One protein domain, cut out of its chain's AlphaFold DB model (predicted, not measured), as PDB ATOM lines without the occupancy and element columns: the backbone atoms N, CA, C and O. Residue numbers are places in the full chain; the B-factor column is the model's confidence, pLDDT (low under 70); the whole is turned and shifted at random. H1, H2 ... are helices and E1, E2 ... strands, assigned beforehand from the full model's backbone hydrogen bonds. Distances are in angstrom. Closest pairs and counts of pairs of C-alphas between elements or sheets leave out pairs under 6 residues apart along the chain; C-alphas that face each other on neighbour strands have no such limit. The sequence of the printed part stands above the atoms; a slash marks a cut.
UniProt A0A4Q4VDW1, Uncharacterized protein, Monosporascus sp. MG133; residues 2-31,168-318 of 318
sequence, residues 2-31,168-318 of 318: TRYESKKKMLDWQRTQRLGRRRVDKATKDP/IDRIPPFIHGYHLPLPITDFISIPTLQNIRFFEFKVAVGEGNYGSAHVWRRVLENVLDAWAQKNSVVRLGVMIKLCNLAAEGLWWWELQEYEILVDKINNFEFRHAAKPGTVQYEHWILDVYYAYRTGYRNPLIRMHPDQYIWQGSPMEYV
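What this domain is: This is residues 2 to 31 and 168 to 318 of the 318 residues of an uncharacterized protein of Monosporascus sp. MG133 (UniProt A0A4Q4VDW1). Look for one twisted sheet of five strands with three helices over one face: H3 and H4 side by side toward the E1 edge, and long H1 slanting over the E3, E4 and E5 end. The tip of H1, within residues 25 to 31, sticks out, while little H2 sits at the end of H3. The 181 printed residues hold four named helices and five named strands, in the order H1 H2 E1 H3 E2 H4 E3 E4 E5; the sheet is mixed, ordered E1 E2 E3 E4 E5, and the class is mixed, helices and strands. The whole is compact, with a radius of gyration of the C-alphas of 17.1 A and spans of 55 by 43 by 36 A.

Where its parts are: Start at C-alpha 198, (-91.878, -11.671, -23.745), where E1, residues 198 to 205, begins its 22.5 A. Beside it find E2, residues 235 to 242, 22.3 A, then E3, residues 279 to 287, 25.8 A, and the short E4, residues 290 to 293, and E5, residues 300 to 303, ending at C-alpha 303, (-68.510, -21.719, -17.846). H1, residues 3 to 29, runs 39.8 A from C-alpha 3 at (-91.301, -30.072, 3.294); H4, residues 248 to 272, spans 35.3 A with a kink of 32 degrees near residue 255; H3, residues 213 to 227, spans 20.6 A; H2 is residues 190 to 194.

How they stand to each other: E1 and E2 are parallel, with N 201 and O 237 2.8 A apart, within hydrogen-bond range; E2 and E3 are parallel, with N 240 and O 282 at 2.8 A. E3, E4 and E5 form a meander, each strand the antiparallel neighbour of the one before, in two hairpins: N 285 and O 292 are 2.8 A apart, N 291 and O 302 2.8 A. E1, H3, E2 and E2, H4, E3 are strand-helix-strand units, parallel neighbour strands joined through a helix, with right-handed crossovers. H1, H3 and H4 are on the same face, making two layers, helices over a sheet. H4, at a height over the sheet of 9.8 A, runs along the strands, at 4 degrees to E2 on the local plane. H3 touches H4 at a shallow tilt of 13 degrees, the same way; their closest C-alphas, Arg 217 and Leu 261, are 5.5 A apart. H1 runs slantwise to the strands, at 50 degrees to E3 on the local plane. H2 is not on the sheet but touches H3, which touches it with residues 223 to 227 alone; the closest C-alphas of the two, those of Gln 194 and Trp 227, are 5.6 A apart. In H2 and H3 every O i to N i+4 pair is within hydrogen-bond range; H1 has 22 of 23, H4 19 of 21.

The domain as a whole: The C-alphas farthest apart, Lys 29 and Gln 229, are 56.1 A apart. Residues 32 to 167 are not printed; look across that cut from C-alpha 31 to C-alpha 168, 38.0 A. Of the links printed whole, none is long. The model's pLDDT is under 70 at residues 273 to 276 and 307 to 318.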
ATOM      1  N   THR A   2     -94.955 -30.583   0.072       72.56
ATOM      2  CA  THR A   2     -94.588 -30.973   1.451       72.56
ATOM      3  C   THR A   2     -93.100 -30.716   1.686       72.56
ATOM      4  O   THR A   2     -92.285 -30.940   0.796       72.56
ATOM      5  N   ARG A   3     -92.708 -30.317   2.903       74.88
ATOM      6  CA  ARG A   3     -91.301 -30.072   3.294       74.88
ATOM      7  C   ARG A   3     -90.341 -31.219   2.936       74.88
ATOM      8  O   ARG A   3     -89.148 -31.010   2.718       74.88
ATOM      9  N   TYR A   4     -90.866 -32.440   2.866       81.75
ATOM     10  CA  TYR A   4     -90.140 -33.623   2.417       81.75
ATOM     11  C   TYR A   4     -89.774 -33.572   0.922       81.75
ATOM     12  O   TYR A   4     -88.631 -33.851   0.555       81.75
ATOM     13  N   GLU A   5     -90.709 -33.180   0.055       84.19
ATOM     14  CA  GLU A   5     -90.481 -33.056  -1.393       84.19
ATOM     15  C   GLU A   5     -89.436 -31.988  -1.713       84.19
ATOM     16  O   GLU A   5     -88.602 -32.166  -2.603       84.19
ATOM     17  N   SER A   6     -89.437 -30.903  -0.951       82.56
ATOM     18  CA  SER A   6     -88.485 -29.808  -1.097       82.56
ATOM     19  C   SER A   6     -87.074 -30.233  -0.719       82.56
ATOM     20  O   SER A   6     -86.122 -30.001  -1.465       82.56
ATOM     21  N   LYS A   7     -86.926 -30.950   0.403       86.94
ATOM     22  CA  LYS A   7     -85.637 -31.531   0.796       86.94
ATOM     23  C   LYS A   7     -85.134 -32.520  -0.257       86.94
ATOM     24  O   LYS A   7     -83.948 -32.528  -0.577       86.94
ATOM     25  N   LYS A   8     -86.033 -33.318  -0.846       91.50
ATOM     26  CA  LYS A   8     -85.702 -34.219  -1.958       91.50
ATOM     27  C   LYS A   8     -85.201 -33.450  -3.189       91.50
ATOM     28  O   LYS A   8     -84.206 -33.873  -3.773       91.50
ATOM     29  N   LYS A   9     -85.826 -32.321  -3.552       90.06
ATOM     30  CA  LYS A   9     -85.343 -31.433  -4.631       90.06
ATOM     31  C   LYS A   9     -83.938 -30.902  -4.349       90.06
ATOM     32  O   LYS A   9     -83.077 -30.988  -5.215       90.06
ATOM     33  N   MET A  10     -83.684 -30.427  -3.130       92.00
ATOM     34  CA  MET A  10     -82.359 -29.933  -2.742       92.00
ATOM     35  C   MET A  10     -81.280 -31.019  -2.865       92.00
ATOM     36  O   MET A  10     -80.209 -30.773  -3.419       92.00
ATOM     37  N   LEU A  11     -81.573 -32.241  -2.409       93.19
ATOM     38  CA  LEU A  11     -80.663 -33.383  -2.558       93.19
ATOM     39  C   LEU A  11     -80.403 -33.731  -4.031       93.19
ATOM     40  O   LEU A  11     -79.281 -34.095  -4.388       93.19
ATOM     41  N   ASP A  12     -81.410 -33.603  -4.894       94.50
ATOM     42  CA  ASP A  12     -81.257 -33.811  -6.335       94.50
ATOM     43  C   ASP A  12     -80.373 -32.732  -6.986       94.50
ATOM     44  O   ASP A  12     -79.496 -33.042  -7.800       94.50
ATOM     45  N   TRP A  13     -80.504 -31.474  -6.558       95.44
ATOM     46  CA  TRP A  13     -79.604 -30.401  -6.983       95.44
ATOM     47  C   TRP A  13     -78.163 -30.663  -6.537       95.44
ATOM     48  O   TRP A  13     -77.247 -30.628  -7.357       95.44
ATOM     49  N   GLN A  14     -77.943 -31.039  -5.275       95.38
ATOM     50  CA  GLN A  14     -76.611 -31.411  -4.785       95.38
ATOM     51  C   GLN A  14     -76.030 -32.616  -5.543       95.38
ATOM     52  O   GLN A  14     -74.838 -32.648  -5.863       95.38
ATOM     53  N   ARG A  15     -76.856 -33.615  -5.882       95.88
ATOM     54  CA  ARG A  15     -76.440 -34.750  -6.717       95.88
ATOM     55  C   ARG A  15     -76.015 -34.284  -8.108       95.88
ATOM     56  O   ARG A  15     -74.964 -34.707  -8.590       95.88
ATOM     57  N   THR A  16     -76.798 -33.404  -8.725       96.19
ATOM     58  CA  THR A  16     -76.515 -32.824 -10.042       96.19
ATOM     59  C   THR A  16     -75.201 -32.043 -10.029       96.19
ATOM     60  O   THR A  16     -74.367 -32.247 -10.909       96.19
ATOM     61  N   GLN A  17     -74.952 -31.246  -8.986       95.69
ATOM     62  CA  GLN A  17     -73.687 -30.534  -8.789       95.69
ATOM     63  C   GLN A  17     -72.490 -31.496  -8.732       95.69
ATOM     64  O   GLN A  17     -71.498 -31.304  -9.433       95.69
ATOM     65  N   ARG A  18     -72.586 -32.586  -7.952       96.38
ATOM     66  CA  ARG A  18     -71.519 -33.601  -7.853       96.38
ATOM     67  C   ARG A  18     -71.258 -34.298  -9.189       96.38
ATOM     68  O   ARG A  18     -70.107 -34.585  -9.512       96.38
ATOM     69  N   LEU A  19     -72.308 -34.588  -9.960       95.81
ATOM     70  CA  LEU A  19     -72.171 -35.151 -11.307       95.81
ATOM     71  C   LEU A  19     -71.491 -34.160 -12.257       95.81
ATOM     72  O   LEU A  19     -70.591 -34.562 -12.992       95.81
ATOM     73  N   GLY A  20     -71.877 -32.882 -12.203       95.31
ATOM     74  CA  GLY A  20     -71.244 -31.793 -12.947       95.31
ATOM     75  C   GLY A  20     -69.743 -31.708 -12.671       95.31
ATOM     76  O   GLY A  20     -68.950 -31.845 -13.600       95.31
ATOM     77  N   ARG A  21     -69.352 -31.630 -11.391       96.06
ATOM     78  CA  ARG A  21     -67.939 -31.611 -10.965       96.06
ATOM     79  C   ARG A  21     -67.150 -32.801 -11.500       96.06
ATOM     80  O   ARG A  21     -66.132 -32.614 -12.148       96.06
ATOM     81  N   ARG A  22     -67.669 -34.025 -11.350       96.38
ATOM     82  CA  ARG A  22     -67.004 -35.237 -11.873       96.38
ATOM     83  C   ARG A  22     -66.793 -35.195 -13.387       96.38
ATOM     84  O   ARG A  22     -65.795 -35.718 -13.878       96.38
ATOM     85  N   ARG A  23     -67.735 -34.618 -14.142       95.25
ATOM     86  CA  ARG A  23     -67.596 -34.455 -15.597       95.25
ATOM     87  C   ARG A  23     -66.516 -33.432 -15.940       95.25
ATOM     88  O   ARG A  23     -65.728 -33.703 -16.842       95.25
ATOM     89  N   VAL A  24     -66.461 -32.313 -15.217       95.31
ATOM     90  CA  VAL A  24     -65.394 -31.311 -15.354       95.31
ATOM     91  C   VAL A  24     -64.037 -31.929 -15.007       95.31
ATOM     92  O   VAL A  24     -63.127 -31.875 -15.825       95.31
ATOM     93  N   ASP A  25     -63.922 -32.623 -13.873       96.19
ATOM     94  CA  ASP A  25     -62.691 -33.299 -13.432       96.19
ATOM     95  C   ASP A  25     -62.221 -34.385 -14.409       96.19
ATOM     96  O   ASP A  25     -61.030 -34.674 -14.520       96.19
ATOM     97  N   LYS A  26     -63.155 -35.033 -15.111       96.06
ATOM     98  CA  LYS A  26     -62.816 -35.966 -16.187       96.06
ATOM     99  C   LYS A  26     -62.294 -35.213 -17.410       96.06
ATOM    100  O   LYS A  26     -61.285 -35.615 -17.976       96.06
ATOM    101  N   ALA A  27     -62.954 -34.126 -17.802       94.94
ATOM    102  CA  ALA A  27     -62.556 -33.294 -18.935       94.94
ATOM    103  C   ALA A  27     -61.205 -32.590 -18.728       94.94
ATOM    104  O   ALA A  27     -60.506 -32.331 -19.702       94.94
ATOM    105  N   THR A  28     -60.794 -32.303 -17.491       94.88
ATOM    106  CA  THR A  28     -59.450 -31.761 -17.221       94.88
ATOM    107  C   THR A  28     -58.343 -32.795 -17.423       94.88
ATOM    108  O   THR A  28     -57.214 -32.417 -17.722       94.88
ATOM    109  N   LYS A  29     -58.658 -34.090 -17.296       96.81
ATOM    110  CA  LYS A  29     -57.699 -35.202 -17.420       96.81
ATOM    111  C   LYS A  29     -57.697 -35.858 -18.804       96.81
ATOM    112  O   LYS A  29     -56.677 -36.402 -19.207       96.81
ATOM    113  N   ASP A  30     -58.827 -35.833 -19.509       97.00
ATOM    114  CA  ASP A  30     -59.037 -36.529 -20.783       97.00
ATOM    115  C   ASP A  30     -59.372 -35.530 -21.914       97.00
ATOM    116  O   ASP A  30     -60.422 -34.873 -21.863       97.00
ATOM    117  N   PRO A  31     -58.529 -35.419 -22.963       95.50
ATOM    118  CA  PRO A  31     -58.741 -34.476 -24.061       95.50
ATOM    119  C   PRO A  31     -60.012 -34.767 -24.871       95.50
ATOM    120  O   PRO A  31     -60.651 -33.835 -25.363       95.50
ATOM    121  N   ILE A 168     -85.456  -9.024 -16.376       94.06
ATOM    122  CA  ILE A 168     -85.044  -8.633 -15.024       94.06
ATOM    123  C   ILE A 168     -84.023  -9.640 -14.515       94.06
ATOM    124  O   ILE A 168     -84.355 -10.801 -14.277       94.06
ATOM    125  N   ASP A 169     -82.790  -9.181 -14.333       91.06
ATOM    126  CA  ASP A 169     -81.645  -9.992 -13.910       91.06
ATOM    127  C   ASP A 169     -80.869  -9.413 -12.718       91.06
ATOM    128  O   ASP A 169     -79.995 -10.085 -12.167       91.06
ATOM    129  N   ARG A 170     -81.226  -8.204 -12.267       90.38
ATOM    130  CA  ARG A 170     -80.656  -7.555 -11.080       90.38
ATOM    131  C   ARG A 170     -81.742  -7.109 -10.107       90.38
ATOM    132  O   ARG A 170     -82.843  -6.726 -10.501       90.38
ATOM    133  N   ILE A 171     -81.396  -7.127  -8.823       91.06
ATOM    134  CA  ILE A 171     -82.245  -6.609  -7.751       91.06
ATOM    135  C   ILE A 171     -82.212  -5.070  -7.813       91.06
ATOM    136  O   ILE A 171     -81.123  -4.505  -7.942       91.06
ATOM    137  N   PRO A 172     -83.364  -4.378  -7.724       91.44
ATOM    138  CA  PRO A 172     -83.383  -2.921  -7.651       91.44
ATOM    139  C   PRO A 172     -82.602  -2.372  -6.441       91.44
ATOM    140  O   PRO A 172     -82.488  -3.052  -5.420       91.44
ATOM    141  N   PRO A 173     -82.106  -1.124  -6.501       89.38
ATOM    142  CA  PRO A 173     -81.315  -0.532  -5.425       89.38
ATOM    143  C   PRO A 173     -82.033  -0.495  -4.070       89.38
ATOM    144  O   PRO A 173     -83.239  -0.247  -3.988       89.38
ATOM    145  N   PHE A 174     -81.259  -0.651  -2.997       86.44
ATOM    146  CA  PHE A 174     -81.713  -0.430  -1.625       86.44
ATOM    147  C   PHE A 174     -81.523   1.035  -1.221       86.44
ATOM    148  O   PHE A 174     -80.474   1.643  -1.465       86.44
ATOM    149  N   ILE A 175     -82.523   1.599  -0.544       80.88
ATOM    150  CA  ILE A 175     -82.366   2.876   0.157       80.88
ATOM    151  C   ILE A 175     -81.724   2.592   1.519       80.88
ATOM    152  O   ILE A 175     -82.154   1.690   2.235       80.88
ATOM    153  N   HIS A 176     -80.717   3.378   1.913       72.19
ATOM    154  CA  HIS A 176     -80.123   3.265   3.248       72.19
ATOM    155  C   HIS A 176     -81.197   3.347   4.343       72.19
ATOM    156  O   HIS A 176     -82.009   4.272   4.354       72.19
ATOM    157  N   GLY A 177     -81.178   2.388   5.269       74.44
ATOM    158  CA  GLY A 177     -82.160   2.285   6.352       74.44
ATOM    159  C   GLY A 177     -83.447   1.536   5.984       74.44
ATOM    160  O   GLY A 177     -84.271   1.308   6.866       74.44
ATOM    161  N   TYR A 178     -83.613   1.108   4.729       79.00
ATOM    162  CA  TYR A 178     -84.710   0.238   4.307       79.00
ATOM    163  C   TYR A 178     -84.221  -1.201   4.137       79.00
ATOM    164  O   TYR A 178     -83.145  -1.456   3.607       79.00
ATOM    165  N   HIS A 179     -85.044  -2.151   4.578       80.25
ATOM    166  CA  HIS A 179     -84.768  -3.589   4.496       80.25
ATOM    167  C   HIS A 179     -85.264  -4.220   3.182       80.25
ATOM    168  O   HIS A 179     -85.144  -5.427   2.995       80.25
ATOM    169  N   LEU A 180     -85.849  -3.418   2.286       84.19
ATOM    170  CA  LEU A 180     -86.417  -3.857   1.014       84.19
ATOM    171  C   LEU A 180     -85.823  -3.053  -0.146       84.19
ATOM    172  O   LEU A 180     -85.539  -1.861   0.031       84.19
ATOM    173  N   PRO A 181     -85.667  -3.678  -1.326       90.19
ATOM    174  CA  PRO A 181     -85.284  -2.963  -2.531       90.19
ATOM    175  C   PRO A 181     -86.420  -2.041  -2.979       90.19
ATOM    176  O   PRO A 181     -87.593  -2.265  -2.661       90.19
ATOM    177  N   LEU A 182     -86.072  -1.021  -3.759       90.50
ATOM    178  CA  LEU A 182     -87.056  -0.200  -4.454       90.50
ATOM    179  C   LEU A 182     -87.949  -1.056  -5.372       90.50
ATOM    180  O   LEU A 182     -87.480  -2.036  -5.957       90.50
ATOM    181  N   PRO A 183     -89.238  -0.714  -5.531       92.25
ATOM    182  CA  PRO A 183     -90.102  -1.435  -6.450       92.25
ATOM    183  C   PRO A 183     -89.652  -1.189  -7.896       92.25
ATOM    184  O   PRO A 183     -89.272  -0.083  -8.277       92.25
ATOM    185  N   ILE A 184     -89.734  -2.218  -8.744       92.62
ATOM    186  CA  ILE A 184     -89.357  -2.100 -10.164       92.62
ATOM    187  C   ILE A 184     -90.190  -1.041 -10.907       92.62
ATOM    188  O   ILE A 184     -89.731  -0.445 -11.879       92.62
ATOM    189  N   THR A 185     -91.400  -0.767 -10.414       93.25
ATOM    190  CA  THR A 185     -92.318   0.235 -10.962       93.25
ATOM    191  C   THR A 185     -91.806   1.670 -10.834       93.25
ATOM    192  O   THR A 185     -92.299   2.549 -11.538       93.25
ATOM    193  N   ASP A 186     -90.810   1.914  -9.978       91.62
ATOM    194  CA  ASP A 186     -90.139   3.215  -9.890       91.62
ATOM    195  C   ASP A 186     -89.181   3.444 -11.067       91.62
ATOM    196  O   ASP A 186     -88.889   4.585 -11.409       91.62
ATOM    197  N   PHE A 187     -88.724   2.368 -11.716       92.25
ATOM    198  CA  PHE A 187     -87.789   2.406 -12.846       92.25
ATOM    199  C   PHE A 187     -88.473   2.161 -14.190       92.25
ATOM    200  O   PHE A 187     -87.959   2.557 -15.236       92.25
ATOM    201  N   ILE A 188     -89.632   1.502 -14.181       92.81
ATOM    202  CA  ILE A 188     -90.403   1.180 -15.379       92.81
ATOM    203  C   ILE A 188     -91.871   1.441 -15.098       92.81
ATOM    204  O   ILE A 188     -92.436   0.916 -14.145       92.81
ATOM    205  N   SER A 189     -92.520   2.212 -15.969       93.31
ATOM    206  CA  SER A 189     -93.935   2.517 -15.784       93.31
ATOM    207  C   SER A 189     -94.796   1.245 -15.781       93.31
ATOM    208  O   SER A 189     -94.567   0.320 -16.568       93.31
ATOM    209  N   ILE A 190     -95.833   1.226 -14.938       95.38
ATOM    210  CA  ILE A 190     -96.818   0.135 -14.900       95.38
ATOM    211  C   ILE A 190     -97.393  -0.139 -16.303       95.38
ATOM    212  O   ILE A 190     -97.349  -1.293 -16.727       95.38
ATOM    213  N   PRO A 191     -97.839   0.867 -17.092       94.88
ATOM    214  CA  PRO A 191     -98.309   0.618 -18.452       94.88
ATOM    215  C   PRO A 191     -97.266  -0.065 -19.338       94.88
ATOM    216  O   PRO A 191     -97.624  -0.945 -20.119       94.88
ATOM    217  N   THR A 192     -95.984   0.295 -19.229       94.00
ATOM    218  CA  THR A 192     -94.922  -0.382 -19.985       94.00
ATOM    219  C   THR A 192     -94.860  -1.857 -19.600       94.00
ATOM    220  O   THR A 192     -94.956  -2.697 -20.491       94.00
ATOM    221  N   LEU A 193     -94.806  -2.176 -18.299       94.81
ATOM    222  CA  LEU A 193     -94.771  -3.560 -17.807       94.81
ATOM    223  C   LEU A 193     -95.984  -4.380 -18.266       94.81
ATOM    224  O   LEU A 193     -95.831  -5.523 -18.689       94.81
ATOM    225  N   GLN A 194     -97.184  -3.799 -18.239       95.06
ATOM    226  CA  GLN A 194     -98.426  -4.468 -18.649       95.06
ATOM    227  C   GLN A 194     -98.498  -4.788 -20.151       95.06
ATOM    228  O   GLN A 194     -99.272  -5.656 -20.563       95.06
ATOM    229  N   ASN A 195     -97.727  -4.083 -20.984       94.00
ATOM    230  CA  ASN A 195     -97.704  -4.272 -22.437       94.00
ATOM    231  C   ASN A 195     -96.540  -5.156 -22.923       94.00
ATOM    232  O   ASN A 195     -96.423  -5.380 -24.131       94.00
ATOM    233  N   ILE A 196     -95.691  -5.657 -22.021       94.50
ATOM    234  CA  ILE A 196     -94.618  -6.598 -22.366       94.50
ATOM    235  C   ILE A 196     -95.225  -7.953 -22.737       94.50
ATOM    236  O   ILE A 196     -96.111  -8.460 -22.050       94.50
ATOM    237  N   ARG A 197     -94.728  -8.539 -23.832       93.50
ATOM    238  CA  ARG A 197     -95.178  -9.845 -24.340       93.50
ATOM    239  C   ARG A 197     -94.219 -10.975 -23.999       93.50
ATOM    240  O   ARG A 197     -94.667 -12.075 -23.689       93.50
ATOM    241  N   PHE A 198     -92.923 -10.707 -24.055       94.50
ATOM    242  CA  PHE A 198     -91.878 -11.671 -23.745       94.50
ATOM    243  C   PHE A 198     -91.119 -11.149 -22.533       94.50
ATOM    244  O   PHE A 198     -90.510 -10.083 -22.592       94.50
ATOM    245  N   PHE A 199     -91.223 -11.860 -21.419       94.56
ATOM    246  CA  PHE A 199     -90.613 -11.460 -20.160       94.56
ATOM    247  C   PHE A 199     -89.679 -12.558 -19.674       94.56
ATOM    248  O   PHE A 199     -90.049 -13.730 -19.677       94.56
ATOM    249  N   GLU A 200     -88.490 -12.181 -19.226       94.56
ATOM    250  CA  GLU A 200     -87.512 -13.083 -18.637       94.56
ATOM    251  C   GLU A 200     -87.177 -12.636 -17.217       94.56
ATOM    252  O   GLU A 200     -86.734 -11.516 -16.978       94.56
ATOM    253  N   PHE A 201     -87.376 -13.540 -16.268       95.06
ATOM    254  CA  PHE A 201     -87.089 -13.340 -14.860       95.06
ATOM    255  C   PHE A 201     -85.905 -14.217 -14.459       95.06
ATOM    256  O   PHE A 201     -86.034 -15.439 -14.343       95.06
ATOM    257  N   LYS A 202     -84.733 -13.607 -14.280       94.06
ATOM    258  CA  LYS A 202     -83.498 -14.302 -13.912       94.06
ATOM    259  C   LYS A 202     -83.222 -14.071 -12.430       94.06
ATOM    260  O   LYS A 202     -82.799 -12.999 -12.021       94.06
ATOM    261  N   VAL A 203     -83.450 -15.105 -11.634       93.50
ATOM    262  CA  VAL A 203     -83.400 -15.077 -10.171       93.50
ATOM    263  C   VAL A 203     -82.147 -15.787  -9.692       93.50
ATOM    264  O   VAL A 203     -81.884 -16.903 -10.128       93.50
ATOM    265  N   ALA A 204     -81.412 -15.196  -8.753       93.00
ATOM    266  CA  ALA A 204     -80.397 -15.919  -7.990       93.00
ATOM    267  C   ALA A 204     -80.926 -16.250  -6.594       93.00
ATOM    268  O   ALA A 204     -81.374 -15.362  -5.874       93.00
ATOM    269  N   VAL A 205     -80.879 -17.520  -6.213       94.44
ATOM    270  CA  VAL A 205     -81.324 -18.067  -4.925       94.44
ATOM    271  C   VAL A 205     -80.101 -18.570  -4.170       94.44
ATOM    272  O   VAL A 205     -79.250 -19.239  -4.754       94.44
ATOM    273  N   GLY A 206     -80.016 -18.283  -2.876       92.19
ATOM    274  CA  GLY A 206     -78.876 -18.638  -2.032       92.19
ATOM    275  C   GLY A 206     -77.647 -17.750  -2.240       92.19
ATOM    276  O   GLY A 206     -76.537 -18.162  -1.904       92.19
ATOM    277  N   GLU A 207     -77.805 -16.562  -2.827       90.19
ATOM    278  CA  GLU A 207     -76.723 -15.584  -2.960       90.19
ATOM    279  C   GLU A 207     -76.621 -14.705  -1.704       90.19
ATOM    280  O   GLU A 207     -77.622 -14.407  -1.053       90.19
ATOM    281  N   GLY A 208     -75.401 -14.279  -1.365       86.88
ATOM    282  CA  GLY A 208     -75.119 -13.506  -0.154       86.88
ATOM    283  C   GLY A 208     -75.227 -14.318   1.144       86.88
ATOM    284  O   GLY A 208     -75.611 -15.487   1.158       86.88
ATOM    285  N   ASN A 209     -74.878 -13.682   2.263       85.06
ATOM    286  CA  ASN A 209     -74.816 -14.345   3.575       85.06
ATOM    287  C   ASN A 209     -76.197 -14.643   4.180       85.06
ATOM    288  O   ASN A 209     -76.328 -15.545   5.004       85.06
ATOM    289  N   TYR A 210     -77.218 -13.887   3.776       86.12
ATOM    290  CA  TYR A 210     -78.588 -13.993   4.295       86.12
ATOM    291  C   TYR A 210     -79.560 -14.627   3.299       86.12
ATOM    292  O   TYR A 210     -80.746 -14.758   3.597       86.12
ATOM    293  N   GLY A 211     -79.058 -15.019   2.125       89.56
ATOM    294  CA  GLY A 211     -79.884 -15.507   1.036       89.56
ATOM    295  C   GLY A 211     -80.586 -14.377   0.292       89.56
ATOM    296  O   GLY A 211     -80.643 -13.229   0.740       89.56
ATOM    297  N   SER A 212     -81.099 -14.703  -0.884       92.31
ATOM    298  CA  SER A 212     -81.591 -13.735  -1.860       92.31
ATOM    299  C   SER A 212     -83.007 -14.047  -2.344       92.31
ATOM    300  O   SER A 212     -83.654 -13.165  -2.915       92.31
ATOM    301  N   ALA A 213     -83.541 -15.249  -2.096       94.31
ATOM    302  CA  ALA A 213     -84.864 -15.648  -2.580       94.31
ATOM    303  C   ALA A 213     -85.978 -14.739  -2.064       94.31
ATOM    304  O   ALA A 213     -86.858 -14.354  -2.832       94.31
ATOM    305  N   HIS A 214     -85.922 -14.348  -0.791       93.81
ATOM    306  CA  HIS A 214     -86.930 -13.469  -0.198       93.81
ATOM    307  C   HIS A 214     -86.958 -12.084  -0.863       93.81
ATOM    308  O   HIS A 214     -88.035 -11.507  -1.031       93.81
ATOM    309  N   VAL A 215     -85.800 -11.559  -1.278       93.81
ATOM    310  CA  VAL A 215     -85.688 -10.282  -1.999       93.81
ATOM    311  C   VAL A 215     -86.271 -10.422  -3.401       93.81
ATOM    312  O   VAL A 215     -87.122  -9.633  -3.809       93.81
ATOM    313  N   TRP A 216     -85.885 -11.478  -4.117       95.44
ATOM    314  CA  TRP A 216     -86.416 -11.776  -5.443       95.44
ATOM    315  C   TRP A 216     -87.921 -12.034  -5.444       95.44
ATOM    316  O   TRP A 216     -88.610 -11.598  -6.365       95.44
ATOM    317  N   ARG A 217     -88.460 -12.659  -4.392       95.69
ATOM    318  CA  ARG A 217     -89.906 -12.792  -4.191       95.69
ATOM    319  C   ARG A 217     -90.577 -11.422  -4.158       95.69
ATOM    320  O   ARG A 217     -91.617 -11.260  -4.784       95.69
ATOM    321  N   ARG A 218     -89.995 -10.433  -3.474       94.94
ATOM    322  CA  ARG A 218     -90.540  -9.065  -3.444       94.94
ATOM    323  C   ARG A 218     -90.474  -8.389  -4.806       94.94
ATOM    324  O   ARG A 218     -91.430  -7.732  -5.204       94.94
ATOM    325  N   VAL A 219     -89.381  -8.565  -5.546       95.62
ATOM    326  CA  VAL A 219     -89.283  -8.055  -6.924       95.62
ATOM    327  C   VAL A 219     -90.376  -8.671  -7.799       95.62
ATOM    328  O   VAL A 219     -91.080  -7.942  -8.494       95.62
ATOM    329  N   LEU A 220     -90.576  -9.989  -7.705       96.38
ATOM    330  CA  LEU A 220     -91.642 -10.692  -8.413       96.38
ATOM    331  C   LEU A 220     -93.028 -10.172  -8.018       96.38
ATOM    332  O   LEU A 220     -93.845  -9.931  -8.895       96.38
ATOM    333  N   GLU A 221     -93.298  -9.983  -6.724       96.06
ATOM    334  CA  GLU A 221     -94.574  -9.435  -6.245       96.06
ATOM    335  C   GLU A 221     -94.886  -8.085  -6.895       96.06
ATOM    336  O   GLU A 221     -95.964  -7.938  -7.454       96.06
ATOM    337  N   ASN A 222     -93.921  -7.162  -6.958       95.38
ATOM    338  CA  ASN A 222     -94.120  -5.871  -7.628       95.38
ATOM    339  C   ASN A 222     -94.483  -6.019  -9.119       95.38
ATOM    340  O   ASN A 222     -95.304  -5.263  -9.641       95.38
ATOM    341  N   VAL A 223     -93.876  -6.985  -9.817       96.00
ATOM    342  CA  VAL A 223     -94.195  -7.276 -11.226       96.00
ATOM    343  C   VAL A 223     -95.602  -7.866 -11.352       96.00
ATOM    344  O   VAL A 223     -96.388  -7.419 -12.186       96.00
ATOM    345  N   LEU A 224     -95.938  -8.850 -10.513       95.50
ATOM    346  CA  LEU A 224     -97.249  -9.498 -10.518       95.50
ATOM    347  C   LEU A 224     -98.369  -8.517 -10.153       95.50
ATOM    348  O   LEU A 224     -99.424  -8.550 -10.780       95.50
ATOM    349  N   ASP A 225     -98.127  -7.609  -9.209       95.44
ATOM    350  CA  ASP A 225     -99.067  -6.558  -8.820       95.44
ATOM    351  C   ASP A 225     -99.320  -5.589  -9.983       95.44
ATOM    352  O   ASP A 225    -100.471  -5.254 -10.279       95.44
ATOM    353  N   ALA A 226     -98.271  -5.206 -10.722       94.81
ATOM    354  CA  ALA A 226     -98.418  -4.410 -11.940       94.81
ATOM    355  C   ALA A 226     -99.251  -5.141 -13.013       94.81
ATOM    356  O   ALA A 226    -100.004  -4.503 -13.752       94.81
ATOM    357  N   TRP A 227     -99.156  -6.471 -13.083       94.56
ATOM    358  CA  TRP A 227     -99.889  -7.320 -14.030       94.56
ATOM    359  C   TRP A 227    -101.289  -7.743 -13.581       94.56
ATOM    360  O   TRP A 227    -102.057  -8.241 -14.410       94.56
ATOM    361  N   ALA A 228    -101.645  -7.523 -12.315       92.12
ATOM    362  CA  ALA A 228    -102.898  -7.999 -11.737       92.12
ATOM    363  C   ALA A 228    -104.136  -7.439 -12.456       92.12
ATOM    364  O   ALA A 228    -105.125  -8.147 -12.633       92.12
ATOM    365  N   GLN A 229    -104.077  -6.177 -12.896       89.56
ATOM    366  CA  GLN A 229    -105.182  -5.523 -13.608       89.56
ATOM    367  C   GLN A 229    -105.204  -5.861 -15.100       89.56
ATOM    368  O   GLN A 229    -106.265  -6.040 -15.696       89.56
ATOM    369  N   LYS A 230    -104.024  -5.892 -15.721       92.88
ATOM    370  CA  LYS A 230    -103.850  -6.098 -17.155       92.88
ATOM    371  C   LYS A 230    -102.459  -6.648 -17.407       92.88
ATOM    372  O   LYS A 230    -101.486  -6.133 -16.874       92.88
ATOM    373  N   ASN A 231    -102.351  -7.635 -18.283       93.19
ATOM    374  CA  ASN A 231    -101.066  -8.105 -18.777       93.19
ATOM    375  C   ASN A 231    -101.193  -8.539 -20.240       93.19
ATOM    376  O   ASN A 231    -102.281  -8.872 -20.707       93.19
ATOM    377  N   SER A 232    -100.075  -8.487 -20.959       93.44
ATOM    378  CA  SER A 232     -99.970  -8.901 -22.365       93.44
ATOM    379  C   SER A 232     -98.948 -10.025 -22.540       93.44
ATOM    380  O   SER A 232     -98.484 -10.264 -23.657       93.44
ATOM    381  N   VAL A 233     -98.572 -10.681 -21.436       93.25
ATOM    382  CA  VAL A 233     -97.492 -11.664 -21.391       93.25
ATOM    383  C   VAL A 233     -97.912 -12.895 -22.185       93.25
ATOM    384  O   VAL A 233     -98.906 -13.548 -21.890       93.25
ATOM    385  N   VAL A 234     -97.137 -13.196 -23.220       92.12
ATOM    386  CA  VAL A 234     -97.270 -14.381 -24.073       92.12
ATOM    387  C   VAL A 234     -96.308 -15.473 -23.616       92.12
ATOM    388  O   VAL A 234     -96.637 -16.652 -23.693       92.12
ATOM    389  N   ARG A 235     -95.118 -15.082 -23.150       92.50
ATOM    390  CA  ARG A 235     -94.102 -15.993 -22.622       92.50
ATOM    391  C   ARG A 235     -93.424 -15.368 -21.413       92.50
ATOM    392  O   ARG A 235     -92.913 -14.251 -21.504       92.50
ATOM    393  N   LEU A 236     -93.379 -16.127 -20.326       94.62
ATOM    394  CA  LEU A 236     -92.634 -15.833 -19.112       94.62
ATOM    395  C   LEU A 236     -91.521 -16.874 -18.956       94.62
ATOM    396  O   LEU A 236     -91.758 -18.008 -18.548       94.62
ATOM    397  N   GLY A 237     -90.299 -16.488 -19.302       94.50
ATOM    398  CA  GLY A 237     -89.117 -17.286 -19.031       94.50
ATOM    399  C   GLY A 237     -88.612 -17.052 -17.618       94.50
ATOM    400  O   GLY A 237     -88.437 -15.912 -17.210       94.50
ATOM    401  N   VAL A 238     -88.363 -18.114 -16.863       94.88
ATOM    402  CA  VAL A 238     -87.879 -18.041 -15.484       94.88
ATOM    403  C   VAL A 238     -86.600 -18.846 -15.377       94.88
ATOM    404  O   VAL A 238     -86.602 -20.068 -15.506       94.88
ATOM    405  N   MET A 239     -85.499 -18.157 -15.114       95.19
ATOM    406  CA  MET A 239     -84.193 -18.767 -14.916       95.19
ATOM    407  C   MET A 239     -83.810 -18.657 -13.446       95.19
ATOM    408  O   MET A 239     -83.585 -17.562 -12.943       95.19
ATOM    409  N   ILE A 240     -83.708 -19.790 -12.758       95.19
ATOM    410  CA  ILE A 240     -83.364 -19.858 -11.341       95.19
ATOM    411  C   ILE A 240     -81.921 -20.340 -11.202       95.19
ATOM    412  O   ILE A 240     -81.612 -21.511 -11.426       95.19
ATOM    413  N   LYS A 241     -81.039 -19.419 -10.820       94.50
ATOM    414  CA  LYS A 241     -79.641 -19.663 -10.474       94.50
ATOM    415  C   LYS A 241     -79.582 -20.082  -8.999       94.50
ATOM    416  O   LYS A 241     -79.992 -19.326  -8.128       94.50
ATOM    417  N   LEU A 242     -79.117 -21.290  -8.714       95.12
ATOM    418  CA  LEU A 242     -78.997 -21.864  -7.375       95.12
ATOM    419  C   LEU A 242     -77.541 -21.721  -6.918       95.12
ATOM    420  O   LEU A 242     -76.650 -22.371  -7.467       95.12
ATOM    421  N   CYS A 243     -77.307 -20.878  -5.920       94.00
ATOM    422  CA  CYS A 243     -75.993 -20.546  -5.381       94.00
ATOM    423  C   CYS A 243     -75.756 -21.249  -4.036       94.00
ATOM    424  O   CYS A 243     -76.693 -21.583  -3.314       94.00
ATOM    425  N   ASN A 244     -74.491 -21.463  -3.668       92.94
ATOM    426  CA  ASN A 244     -74.102 -21.885  -2.314       92.94
ATOM    427  C   ASN A 244     -74.847 -23.124  -1.763       92.94
ATOM    428  O   ASN A 244     -75.091 -23.217  -0.564       92.94
ATOM    429  N   LEU A 245     -75.181 -24.113  -2.606       93.19
ATOM    430  CA  LEU A 245     -75.912 -25.338  -2.205       93.19
ATOM    431  C   LEU A 245     -75.228 -26.178  -1.110       93.19
ATOM    432  O   LEU A 245     -75.855 -27.067  -0.531       93.19
ATOM    433  N   ALA A 246     -73.942 -25.932  -0.847       90.50
ATOM    434  CA  ALA A 246     -73.196 -26.571   0.234       90.50
ATOM    435  C   ALA A 246     -73.517 -25.975   1.619       90.50
ATOM    436  O   ALA A 246     -73.298 -26.635   2.631       90.50
ATOM    437  N   ALA A 247     -74.042 -24.748   1.681       91.94
ATOM    438  CA  ALA A 247     -74.421 -24.088   2.922       91.94
ATOM    439  C   ALA A 247     -75.825 -24.541   3.359       91.94
ATOM    440  O   ALA A 247     -76.807 -23.823   3.183       91.94
ATOM    441  N   GLU A 248     -75.940 -25.744   3.929       87.62
ATOM    442  CA  GLU A 248     -77.241 -26.334   4.300       87.62
ATOM    443  C   GLU A 248     -78.077 -25.436   5.228       87.62
ATOM    444  O   GLU A 248     -79.296 -25.355   5.075       87.62
ATOM    445  N   GLY A 249     -77.427 -24.713   6.150       89.88
ATOM    446  CA  GLY A 249     -78.104 -23.785   7.062       89.88
ATOM    447  C   GLY A 249     -78.777 -22.604   6.352       89.88
ATOM    448  O   GLY A 249     -79.859 -22.187   6.757       89.88
ATOM    449  N   LEU A 250     -78.182 -22.111   5.261       91.62
ATOM    450  CA  LEU A 250     -78.761 -21.057   4.422       91.62
ATOM    451  C   LEU A 250     -80.004 -21.572   3.683       91.62
ATOM    452  O   LEU A 250     -81.055 -20.932   3.653       91.62
ATOM    453  N   TRP A 251     -79.888 -22.779   3.126       92.56
ATOM    454  CA  TRP A 251     -80.918 -23.380   2.286       92.56
ATOM    455  C   TRP A 251     -82.177 -23.801   3.030       92.56
ATOM    456  O   TRP A 251     -83.211 -23.999   2.402       92.56
ATOM    457  N   TRP A 252     -82.134 -23.879   4.355       88.81
ATOM    458  CA  TRP A 252     -83.330 -24.112   5.153       88.81
ATOM    459  C   TRP A 252     -84.418 -23.055   4.927       88.81
ATOM    460  O   TRP A 252     -85.585 -23.401   4.751       88.81
ATOM    461  N   TRP A 253     -84.024 -21.781   4.905       90.00
ATOM    462  CA  TRP A 253     -84.932 -20.647   4.720       90.00
ATOM    463  C   TRP A 253     -85.137 -20.335   3.237       90.00
ATOM    464  O   TRP A 253     -86.265 -20.124   2.795       90.00
ATOM    465  N   GLU A 254     -84.062 -20.387   2.445       93.31
ATOM    466  CA  GLU A 254     -84.127 -20.118   1.003       93.31
ATOM    467  C   GLU A 254     -85.023 -21.111   0.263       93.31
ATOM    468  O   GLU A 254     -85.686 -20.728  -0.694       93.31
ATOM    469  N   LEU A 255     -85.094 -22.370   0.704       93.69
ATOM    470  CA  LEU A 255     -85.961 -23.368   0.081       93.69
ATOM    471  C   LEU A 255     -87.446 -23.024   0.252       93.69
ATOM    472  O   LEU A 255     -88.210 -23.149  -0.703       93.69
ATOM    473  N   GLN A 256     -87.838 -22.530   1.430       92.94
ATOM    474  CA  GLN A 256     -89.203 -22.067   1.679       92.94
ATOM    475  C   GLN A 256     -89.539 -20.850   0.807       92.94
ATOM    476  O   GLN A 256     -90.604 -20.786   0.198       92.94
ATOM    477  N   GLU A 257     -88.622 -19.890   0.714       94.25
ATOM    478  CA  GLU A 257     -88.803 -18.691  -0.106       94.25
ATOM    479  C   GLU A 257     -88.834 -19.014  -1.607       94.25
ATOM    480  O   GLU A 257     -89.671 -18.486  -2.341       94.25
ATOM    481  N   TYR A 258     -87.997 -19.951  -2.053       94.62
ATOM    482  CA  TYR A 258     -88.026 -20.515  -3.400       94.62
ATOM    483  C   TYR A 258     -89.376 -21.174  -3.715       94.62
ATOM    484  O   TYR A 258     -89.918 -20.958  -4.797       94.62
ATOM    485  N   GLU A 259     -89.938 -21.960  -2.794       93.69
ATOM    486  CA  GLU A 259     -91.255 -22.579  -2.984       93.69
ATOM    487  C   GLU A 259     -92.345 -21.529  -3.152       93.69
ATOM    488  O   GLU A 259     -93.117 -21.609  -4.102       93.69
ATOM    489  N   ILE A 260     -92.365 -20.511  -2.290       95.31
ATOM    490  CA  ILE A 260     -93.336 -19.415  -2.385       95.31
ATOM    491  C   ILE A 260     -93.183 -18.673  -3.718       95.31
ATOM    492  O   ILE A 260     -94.181 -18.309  -4.345       95.31
ATOM    493  N   LEU A 261     -91.945 -18.444  -4.161       95.06
ATOM    494  CA  LEU A 261     -91.649 -17.814  -5.444       95.06
ATOM    495  C   LEU A 261     -92.206 -18.651  -6.605       95.06
ATOM    496  O   LEU A 261     -92.942 -18.121  -7.434       95.06
ATOM    497  N   VAL A 262     -91.920 -19.955  -6.641       94.75
ATOM    498  CA  VAL A 262     -92.424 -20.873  -7.677       94.75
ATOM    499  C   VAL A 262     -93.950 -20.982  -7.636       94.75
ATOM    500  O   VAL A 262     -94.593 -20.928  -8.682       94.75
ATOM    501  N   ASP A 263     -94.549 -21.071  -6.450       94.88
ATOM    502  CA  ASP A 263     -96.000 -21.145  -6.279       94.88
ATOM    503  C   ASP A 263     -96.693 -19.880  -6.801       94.88
ATOM    504  O   ASP A 263     -97.726 -19.975  -7.462       94.88
ATOM    505  N   LYS A 264     -96.115 -18.690  -6.582       95.25
ATOM    506  CA  LYS A 264     -96.635 -17.430  -7.139       95.25
ATOM    507  C   LYS A 264     -96.571 -17.395  -8.663       95.25
ATOM    508  O   LYS A 264     -97.538 -16.968  -9.289       95.25
ATOM    509  N   ILE A 265     -95.474 -17.856  -9.259       94.62
ATOM    510  CA  ILE A 265     -95.332 -17.914 -10.721       94.62
ATOM    511  C   ILE A 265     -96.330 -18.919 -11.314       94.62
ATOM    512  O   ILE A 265     -97.013 -18.609 -12.288       94.62
ATOM    513  N   ASN A 266     -96.480 -20.093 -10.699       93.19
ATOM    514  CA  ASN A 266     -97.460 -21.089 -11.135       93.19
ATOM    515  C   ASN A 266     -98.902 -20.581 -10.973       93.19
ATOM    516  O   ASN A 266     -99.751 -20.841 -11.820       93.19
ATOM    517  N   ASN A 267     -99.190 -19.828  -9.907       92.94
ATOM    518  CA  ASN A 267    -100.490 -19.186  -9.707       92.94
ATOM    519  C   ASN A 267    -100.751 -18.114 -10.774       92.94
ATOM    520  O   ASN A 267    -101.856 -18.036 -11.307       92.94
ATOM    521  N   PHE A 268     -99.730 -17.334 -11.143       91.25
ATOM    522  CA  PHE A 268     -99.819 -16.414 -12.275       91.25
ATOM    523  C   PHE A 268    -100.151 -17.156 -13.576       91.25
ATOM    524  O   PHE A 268    -101.084 -16.751 -14.265       91.25
ATOM    525  N   GLU A 269     -99.462 -18.263 -13.880       90.38
ATOM    526  CA  GLU A 269     -99.791 -19.090 -15.047       90.38
ATOM    527  C   GLU A 269    -101.242 -19.568 -14.982       90.38
ATOM    528  O   GLU A 269    -102.009 -19.350 -15.911       90.38
ATOM    529  N   PHE A 270    -101.666 -20.131 -13.852       88.56
ATOM    530  CA  PHE A 270    -103.029 -20.623 -13.678       88.56
ATOM    531  C   PHE A 270    -104.099 -19.535 -13.880       88.56
ATOM    532  O   PHE A 270    -105.145 -19.804 -14.466       88.56
ATOM    533  N   ARG A 271    -103.857 -18.308 -13.400       86.62
ATOM    534  CA  ARG A 271    -104.829 -17.203 -13.469       86.62
ATOM    535  C   ARG A 271    -104.842 -16.467 -14.802       86.62
ATOM    536  O   ARG A 271    -105.886 -15.944 -15.184       86.62
ATOM    537  N   HIS A 272    -103.693 -16.356 -15.460       76.50
ATOM    538  CA  HIS A 272    -103.509 -15.427 -16.575       76.50
ATOM    539  C   HIS A 272    -103.058 -16.093 -17.873       76.50
ATOM    540  O   HIS A 272    -103.151 -15.468 -18.930       76.50
ATOM    541  N   ALA A 273    -102.608 -17.347 -17.844       62.78
ATOM    542  CA  ALA A 273    -102.258 -18.045 -19.065       62.78
ATOM    543  C   ALA A 273    -103.527 -18.449 -19.819       62.78
ATOM    544  O   ALA A 273    -104.272 -19.338 -19.413       62.78
ATOM    545  N   ALA A 274    -103.741 -17.841 -20.985       57.62
ATOM    546  CA  ALA A 274    -104.747 -18.313 -21.933       57.62
ATOM    547  C   ALA A 274    -104.420 -19.721 -22.478       57.62
ATOM    548  O   ALA A 274    -105.288 -20.370 -23.061       57.62
ATOM    549  N   LYS A 275    -103.162 -20.182 -22.335       64.19
ATOM    550  CA  LYS A 275    -102.669 -21.490 -22.792       64.19
ATOM    551  C   LYS A 275    -101.600 -22.054 -21.841       64.19
ATOM    552  O   LYS A 275    -100.716 -21.296 -21.435       64.19
ATOM    553  N   PRO A 276    -101.619 -23.366 -21.542       69.31
ATOM    554  CA  PRO A 276    -100.548 -24.014 -20.787       69.31
ATOM    555  C   PRO A 276     -99.196 -23.847 -21.500       69.31
ATOM    556  O   PRO A 276     -99.137 -23.914 -22.729       69.31
ATOM    557  N   GLY A 277     -98.120 -23.634 -20.734       79.19
ATOM    558  CA  GLY A 277     -96.771 -23.418 -21.270       79.19
ATOM    559  C   GLY A 277     -96.416 -21.948 -21.495       79.19
ATOM    560  O   GLY A 277     -95.449 -21.652 -22.198       79.19
ATOM    561  N   THR A 278     -97.186 -21.029 -20.901       87.19
ATOM    562  CA  THR A 278     -96.828 -19.603 -20.864       87.19
ATOM    563  C   THR A 278     -95.578 -19.407 -20.013       87.19
ATOM    564  O   THR A 278     -94.736 -18.576 -20.351       87.19
ATOM    565  N   VAL A 279     -95.430 -20.193 -18.941       92.75
ATOM    566  CA  VAL A 279     -94.243 -20.171 -18.086       92.75
ATOM    567  C   VAL A 279     -93.265 -21.263 -18.502       92.75
ATOM    568  O   VAL A 279     -93.629 -22.424 -18.680       92.75
ATOM    569  N   GLN A 280     -91.995 -20.894 -18.627       92.75
ATOM    570  CA  GLN A 280     -90.902 -21.815 -18.913       92.75
ATOM    571  C   GLN A 280     -89.844 -21.692 -17.824       92.75
ATOM    572  O   GLN A 280     -89.367 -20.596 -17.551       92.75
ATOM    573  N   TYR A 281     -89.466 -22.813 -17.212       92.31
ATOM    574  CA  TYR A 281     -88.463 -22.836 -16.150       92.31
ATOM    575  C   TYR A 281     -87.129 -23.385 -16.638       92.31
ATOM    576  O   TYR A 281     -87.061 -24.409 -17.321       92.31
ATOM    577  N   GLU A 282     -86.056 -22.759 -16.175       93.06
ATOM    578  CA  GLU A 282     -84.710 -23.301 -16.222       93.06
ATOM    579  C   GLU A 282     -84.054 -23.175 -14.851       93.06
ATOM    580  O   GLU A 282     -84.055 -22.101 -14.255       93.06
ATOM    581  N   HIS A 283     -83.438 -24.251 -14.364       94.00
ATOM    582  CA  HIS A 283     -82.661 -24.222 -13.127       94.00
ATOM    583  C   HIS A 283     -81.199 -24.485 -13.426       94.00
ATOM    584  O   HIS A 283     -80.848 -25.446 -14.117       94.00
ATOM    585  N   TRP A 284     -80.355 -23.648 -12.847       94.81
ATOM    586  CA  TRP A 284     -78.924 -23.668 -13.054       94.81
ATOM    587  C   TRP A 284     -78.216 -23.620 -11.718       94.81
ATOM    588  O   TRP A 284     -78.422 -22.708 -10.934       94.81
ATOM    589  N   ILE A 285     -77.380 -24.609 -11.448       95.56
ATOM    590  CA  ILE A 285     -76.588 -24.671 -10.227       95.56
ATOM    591  C   ILE A 285     -75.267 -23.966 -10.487       95.56
ATOM    592  O   ILE A 285     -74.513 -24.415 -11.348       95.56
ATOM    593  N   LEU A 286     -74.988 -22.897  -9.746       93.38
ATOM    594  CA  LEU A 286     -73.728 -22.173  -9.839       93.38
ATOM    595  C   LEU A 286     -72.682 -22.810  -8.924       93.38
ATOM    596  O   LEU A 286     -72.928 -23.093  -7.750       93.38
ATOM    597  N   ASP A 287     -71.502 -23.049  -9.484       92.00
ATOM    598  CA  ASP A 287     -70.390 -23.725  -8.833       92.00
ATOM    599  C   ASP A 287     -69.066 -23.075  -9.233       92.00
ATOM    600  O   ASP A 287     -68.306 -23.594 -10.052       92.00
ATOM    601  N   VAL A 288     -68.818 -21.903  -8.643       86.62
ATOM    602  CA  VAL A 288     -67.619 -21.071  -8.830       86.62
ATOM    603  C   VAL A 288     -67.388 -20.702 -10.304       86.62
ATOM    604  O   VAL A 288     -67.862 -19.661 -10.756       86.62
ATOM    605  N   TYR A 289     -66.703 -21.568 -11.056       89.06
ATOM    606  CA  TYR A 289     -66.323 -21.372 -12.459       89.06
ATOM    607  C   TYR A 289     -67.266 -22.045 -13.457       89.06
ATOM    608  O   TYR A 289     -67.099 -21.887 -14.667       89.06
ATOM    609  N   TYR A 290     -68.229 -22.831 -12.973       91.56
ATOM    610  CA  TYR A 290     -69.142 -23.582 -13.825       91.56
ATOM    611  C   TYR A 290     -70.594 -23.409 -13.392       91.56
ATOM    612  O   TYR A 290     -70.896 -23.158 -12.227       91.56
ATOM    613  N   ALA A 291     -71.500 -23.580 -14.349       92.69
ATOM    614  CA  ALA A 291     -72.932 -23.657 -14.126       92.69
ATOM    615  C   ALA A 291     -73.477 -24.977 -14.682       92.69
ATOM    616  O   ALA A 291     -73.119 -25.391 -15.789       92.69
ATOM    617  N   TYR A 292     -74.356 -25.633 -13.923       94.06
ATOM    618  CA  TYR A 292     -74.942 -26.924 -14.279       94.06
ATOM    619  C   TYR A 292     -76.455 -26.808 -14.443       94.06
ATOM    620  O   TYR A 292     -77.166 -26.568 -13.466       94.06
ATOM    621  N   ARG A 293     -76.965 -27.024 -15.655       92.44
ATOM    622  CA  ARG A 293     -78.412 -27.049 -15.893       92.44
ATOM    623  C   ARG A 293     -79.013 -28.361 -15.401       92.44
ATOM    624  O   ARG A 293     -78.512 -29.438 -15.739       92.44
ATOM    625  N   THR A 294     -80.094 -28.276 -14.634       92.12
ATOM    626  CA  THR A 294     -80.837 -29.453 -14.153       92.12
ATOM    627  C   THR A 294     -81.846 -29.949 -15.205       92.12
ATOM    628  O   THR A 294     -81.971 -29.369 -16.283       92.12
ATOM    629  N   GLY A 295     -82.543 -31.059 -14.928       87.38
ATOM    630  CA  GLY A 295     -83.577 -31.616 -15.820       87.38
ATOM    631  C   GLY A 295     -83.064 -32.589 -16.887       87.38
ATOM    632  O   GLY A 295     -83.853 -33.151 -17.640       87.38
ATOM    633  N   TYR A 296     -81.756 -32.846 -16.923       86.88
ATOM    634  CA  TYR A 296     -81.125 -33.805 -17.830       86.88
ATOM    635  C   TYR A 296     -80.480 -34.946 -17.046       86.88
ATOM    636  O   TYR A 296     -79.979 -34.749 -15.940       86.88
ATOM    637  N   ARG A 297     -80.406 -36.141 -17.653       86.56
ATOM    638  CA  ARG A 297     -79.690 -37.292 -17.066       86.56
ATOM    639  C   ARG A 297     -78.230 -36.956 -16.745       86.56
ATOM    640  O   ARG A 297     -77.705 -37.402 -15.731       86.56
ATOM    641  N   ASN A 298     -77.593 -36.186 -17.624       88.12
ATOM    642  CA  ASN A 298     -76.288 -35.580 -17.397       88.12
ATOM    643  C   ASN A 298     -76.472 -34.064 -17.457       88.12
ATOM    644  O   ASN A 298     -77.000 -33.596 -18.466       88.12
ATOM    645  N   PRO A 299     -76.043 -33.299 -16.439       90.12
ATOM    646  CA  PRO A 299     -76.228 -31.856 -16.454       90.12
ATOM    647  C   PRO A 299     -75.497 -31.231 -17.634       90.12
ATOM    648  O   PRO A 299     -74.359 -31.613 -17.924       90.12
ATOM    649  N   LEU A 300     -76.135 -30.258 -18.278       90.31
ATOM    650  CA  LEU A 300     -75.468 -29.411 -19.259       90.31
ATOM    651  C   LEU A 300     -74.537 -28.455 -18.510       90.31
ATOM    652  O   LEU A 300     -74.945 -27.849 -17.520       90.31
ATOM    653  N   ILE A 301     -73.289 -28.359 -18.961       91.12
ATOM    654  CA  ILE A 301     -72.229 -27.614 -18.273       91.12
ATOM    655  C   ILE A 301     -71.911 -26.357 -19.075       91.12
ATOM    656  O   ILE A 301     -71.726 -26.419 -20.291       91.12
ATOM    657  N   ARG A 302     -71.832 -25.221 -18.385       89.00
ATOM    658  CA  ARG A 302     -71.353 -23.944 -18.922       89.00
ATOM    659  C   ARG A 302     -70.250 -23.392 -18.047       89.00
ATOM    660  O   ARG A 302     -70.203 -23.698 -16.859       89.00
ATOM    661  N   MET A 303     -69.391 -22.571 -18.635       87.06
ATOM    662  CA  MET A 303     -68.510 -21.719 -17.846       87.06
ATOM    663  C   MET A 303     -69.335 -20.617 -17.174       87.06
ATOM    664  O   MET A 303     -70.378 -20.202 -17.679       87.06
ATOM    665  N   HIS A 304     -68.883 -20.189 -16.005       83.69
ATOM    666  CA  HIS A 304     -69.469 -19.113 -15.228       83.69
ATOM    667  C   HIS A 304     -68.341 -18.188 -14.734       83.69
ATOM    668  O   HIS A 304     -67.341 -18.698 -14.224       83.69
ATOM    669  N   PRO A 305     -68.487 -16.855 -14.840       79.56
ATOM    670  CA  PRO A 305     -69.585 -16.142 -15.493       79.56
ATOM    671  C   PRO A 305     -69.519 -16.252 -17.030       79.56
ATOM    672  O   PRO A 305     -68.464 -16.459 -17.619       79.56
ATOM    673  N   ASP A 306     -70.672 -16.124 -17.676       74.25
ATOM    674  CA  ASP A 306     -70.888 -16.156 -19.125       74.25
ATOM    675  C   ASP A 306     -71.701 -14.901 -19.410       74.25
ATOM    676  O   ASP A 306     -72.806 -14.754 -18.892       74.25
ATOM    677  N   GLN A 307     -71.142 -13.972 -20.176       68.12
ATOM    678  CA  GLN A 307     -71.743 -12.657 -20.390       68.12
ATOM    679  C   GLN A 307     -73.066 -12.721 -21.166       68.12
ATOM    680  O   GLN A 307     -73.859 -11.784 -21.102       68.12
ATOM    681  N   TYR A 308     -73.332 -13.822 -21.870       68.25
ATOM    682  CA  TYR A 308     -74.543 -13.996 -22.668       68.25
ATOM    683  C   TYR A 308     -75.669 -14.662 -21.873       68.25
ATOM    684  O   TYR A 308     -76.847 -14.398 -22.111       68.25
ATOM    685  N   ILE A 309     -75.323 -15.518 -20.906       68.12
ATOM    686  CA  ILE A 309     -76.301 -16.274 -20.106       68.12
ATOM    687  C   ILE A 309     -76.478 -15.642 -18.717       68.12
ATOM    688  O   ILE A 309     -77.601 -15.440 -18.246       68.12
ATOM    689  N   TRP A 310     -75.361 -15.281 -18.086       68.19
ATOM    690  CA  TRP A 310     -75.224 -14.811 -16.711       68.19
ATOM    691  C   TRP A 310     -74.916 -13.309 -16.670       68.19
ATOM    692  O   TRP A 310     -73.932 -12.887 -16.067       68.19
ATOM    693  N   GLN A 311     -75.757 -12.485 -17.297       59.97
ATOM    694  CA  GLN A 311     -75.688 -11.040 -17.073       59.97
ATOM    695  C   GLN A 311     -75.976 -10.756 -15.585       59.97
ATOM    696  O   GLN A 311     -76.978 -11.228 -15.041       59.97
ATOM    697  N   GLY A 312     -75.018 -10.087 -14.929       49.88
ATOM    698  CA  GLY A 312     -75.058  -9.631 -13.535       49.88
ATOM    699  C   GLY A 312     -74.934 -10.718 -12.456       49.88
ATOM    700  O   GLY A 312     -75.724 -11.664 -12.407       49.88
ATOM    701  N   SER A 313     -73.981 -10.535 -11.531       45.72
ATOM    702  CA  SER A 313     -74.126 -11.024 -10.151       45.72
ATOM    703  C   SER A 313     -74.989 -10.005  -9.385       45.72
ATOM    704  O   SER A 313     -74.661  -8.816  -9.369       45.72
ATOM    705  N   PRO A 314     -76.128 -10.422  -8.808       52.38
ATOM    706  CA  PRO A 314     -77.064  -9.534  -8.113       52.38
ATOM    707  C   PRO A 314     -76.514  -8.810  -6.878       52.38
ATOM    708  O   PRO A 314     -77.095  -7.800  -6.488       52.38
ATOM    709  N   MET A 315     -75.439  -9.305  -6.258       44.62
ATOM    710  CA  MET A 315     -74.937  -8.800  -4.970       44.62
ATOM    711  C   MET A 315     -73.663  -7.943  -5.059       44.62
ATOM    712  O   MET A 315     -73.104  -7.614  -4.021       44.62
ATOM    713  N   GLU A 316     -73.210  -7.515  -6.244       41.72
ATOM    714  CA  GLU A 316     -72.005  -6.659  -6.383       41.72
ATOM    715  C   GLU A 316     -72.067  -5.334  -5.584       41.72
ATOM    716  O   GLU A 316     -71.050  -4.660  -5.439       41.72
ATOM    717  N   TYR A 317     -73.239  -4.966  -5.050       37.09
ATOM    718  CA  TYR A 317     -73.493  -3.683  -4.388       37.09
ATOM    719  C   TYR A 317     -74.161  -3.777  -3.001       37.09
ATOM    720  O   TYR A 317     -74.709  -2.766  -2.548       37.09
ATOM    721  N   VAL A 318     -74.142  -4.941  -2.335       37.75
ATOM    722  CA  VAL A 318     -74.535  -5.063  -0.911       37.75
ATOM    723  C   VAL A 318     -73.312  -5.167  -0.017       37.75
ATOM    724  O   VAL A 318     -72.452  -6.029  -0.301       37.75
TER     725      VAL A 318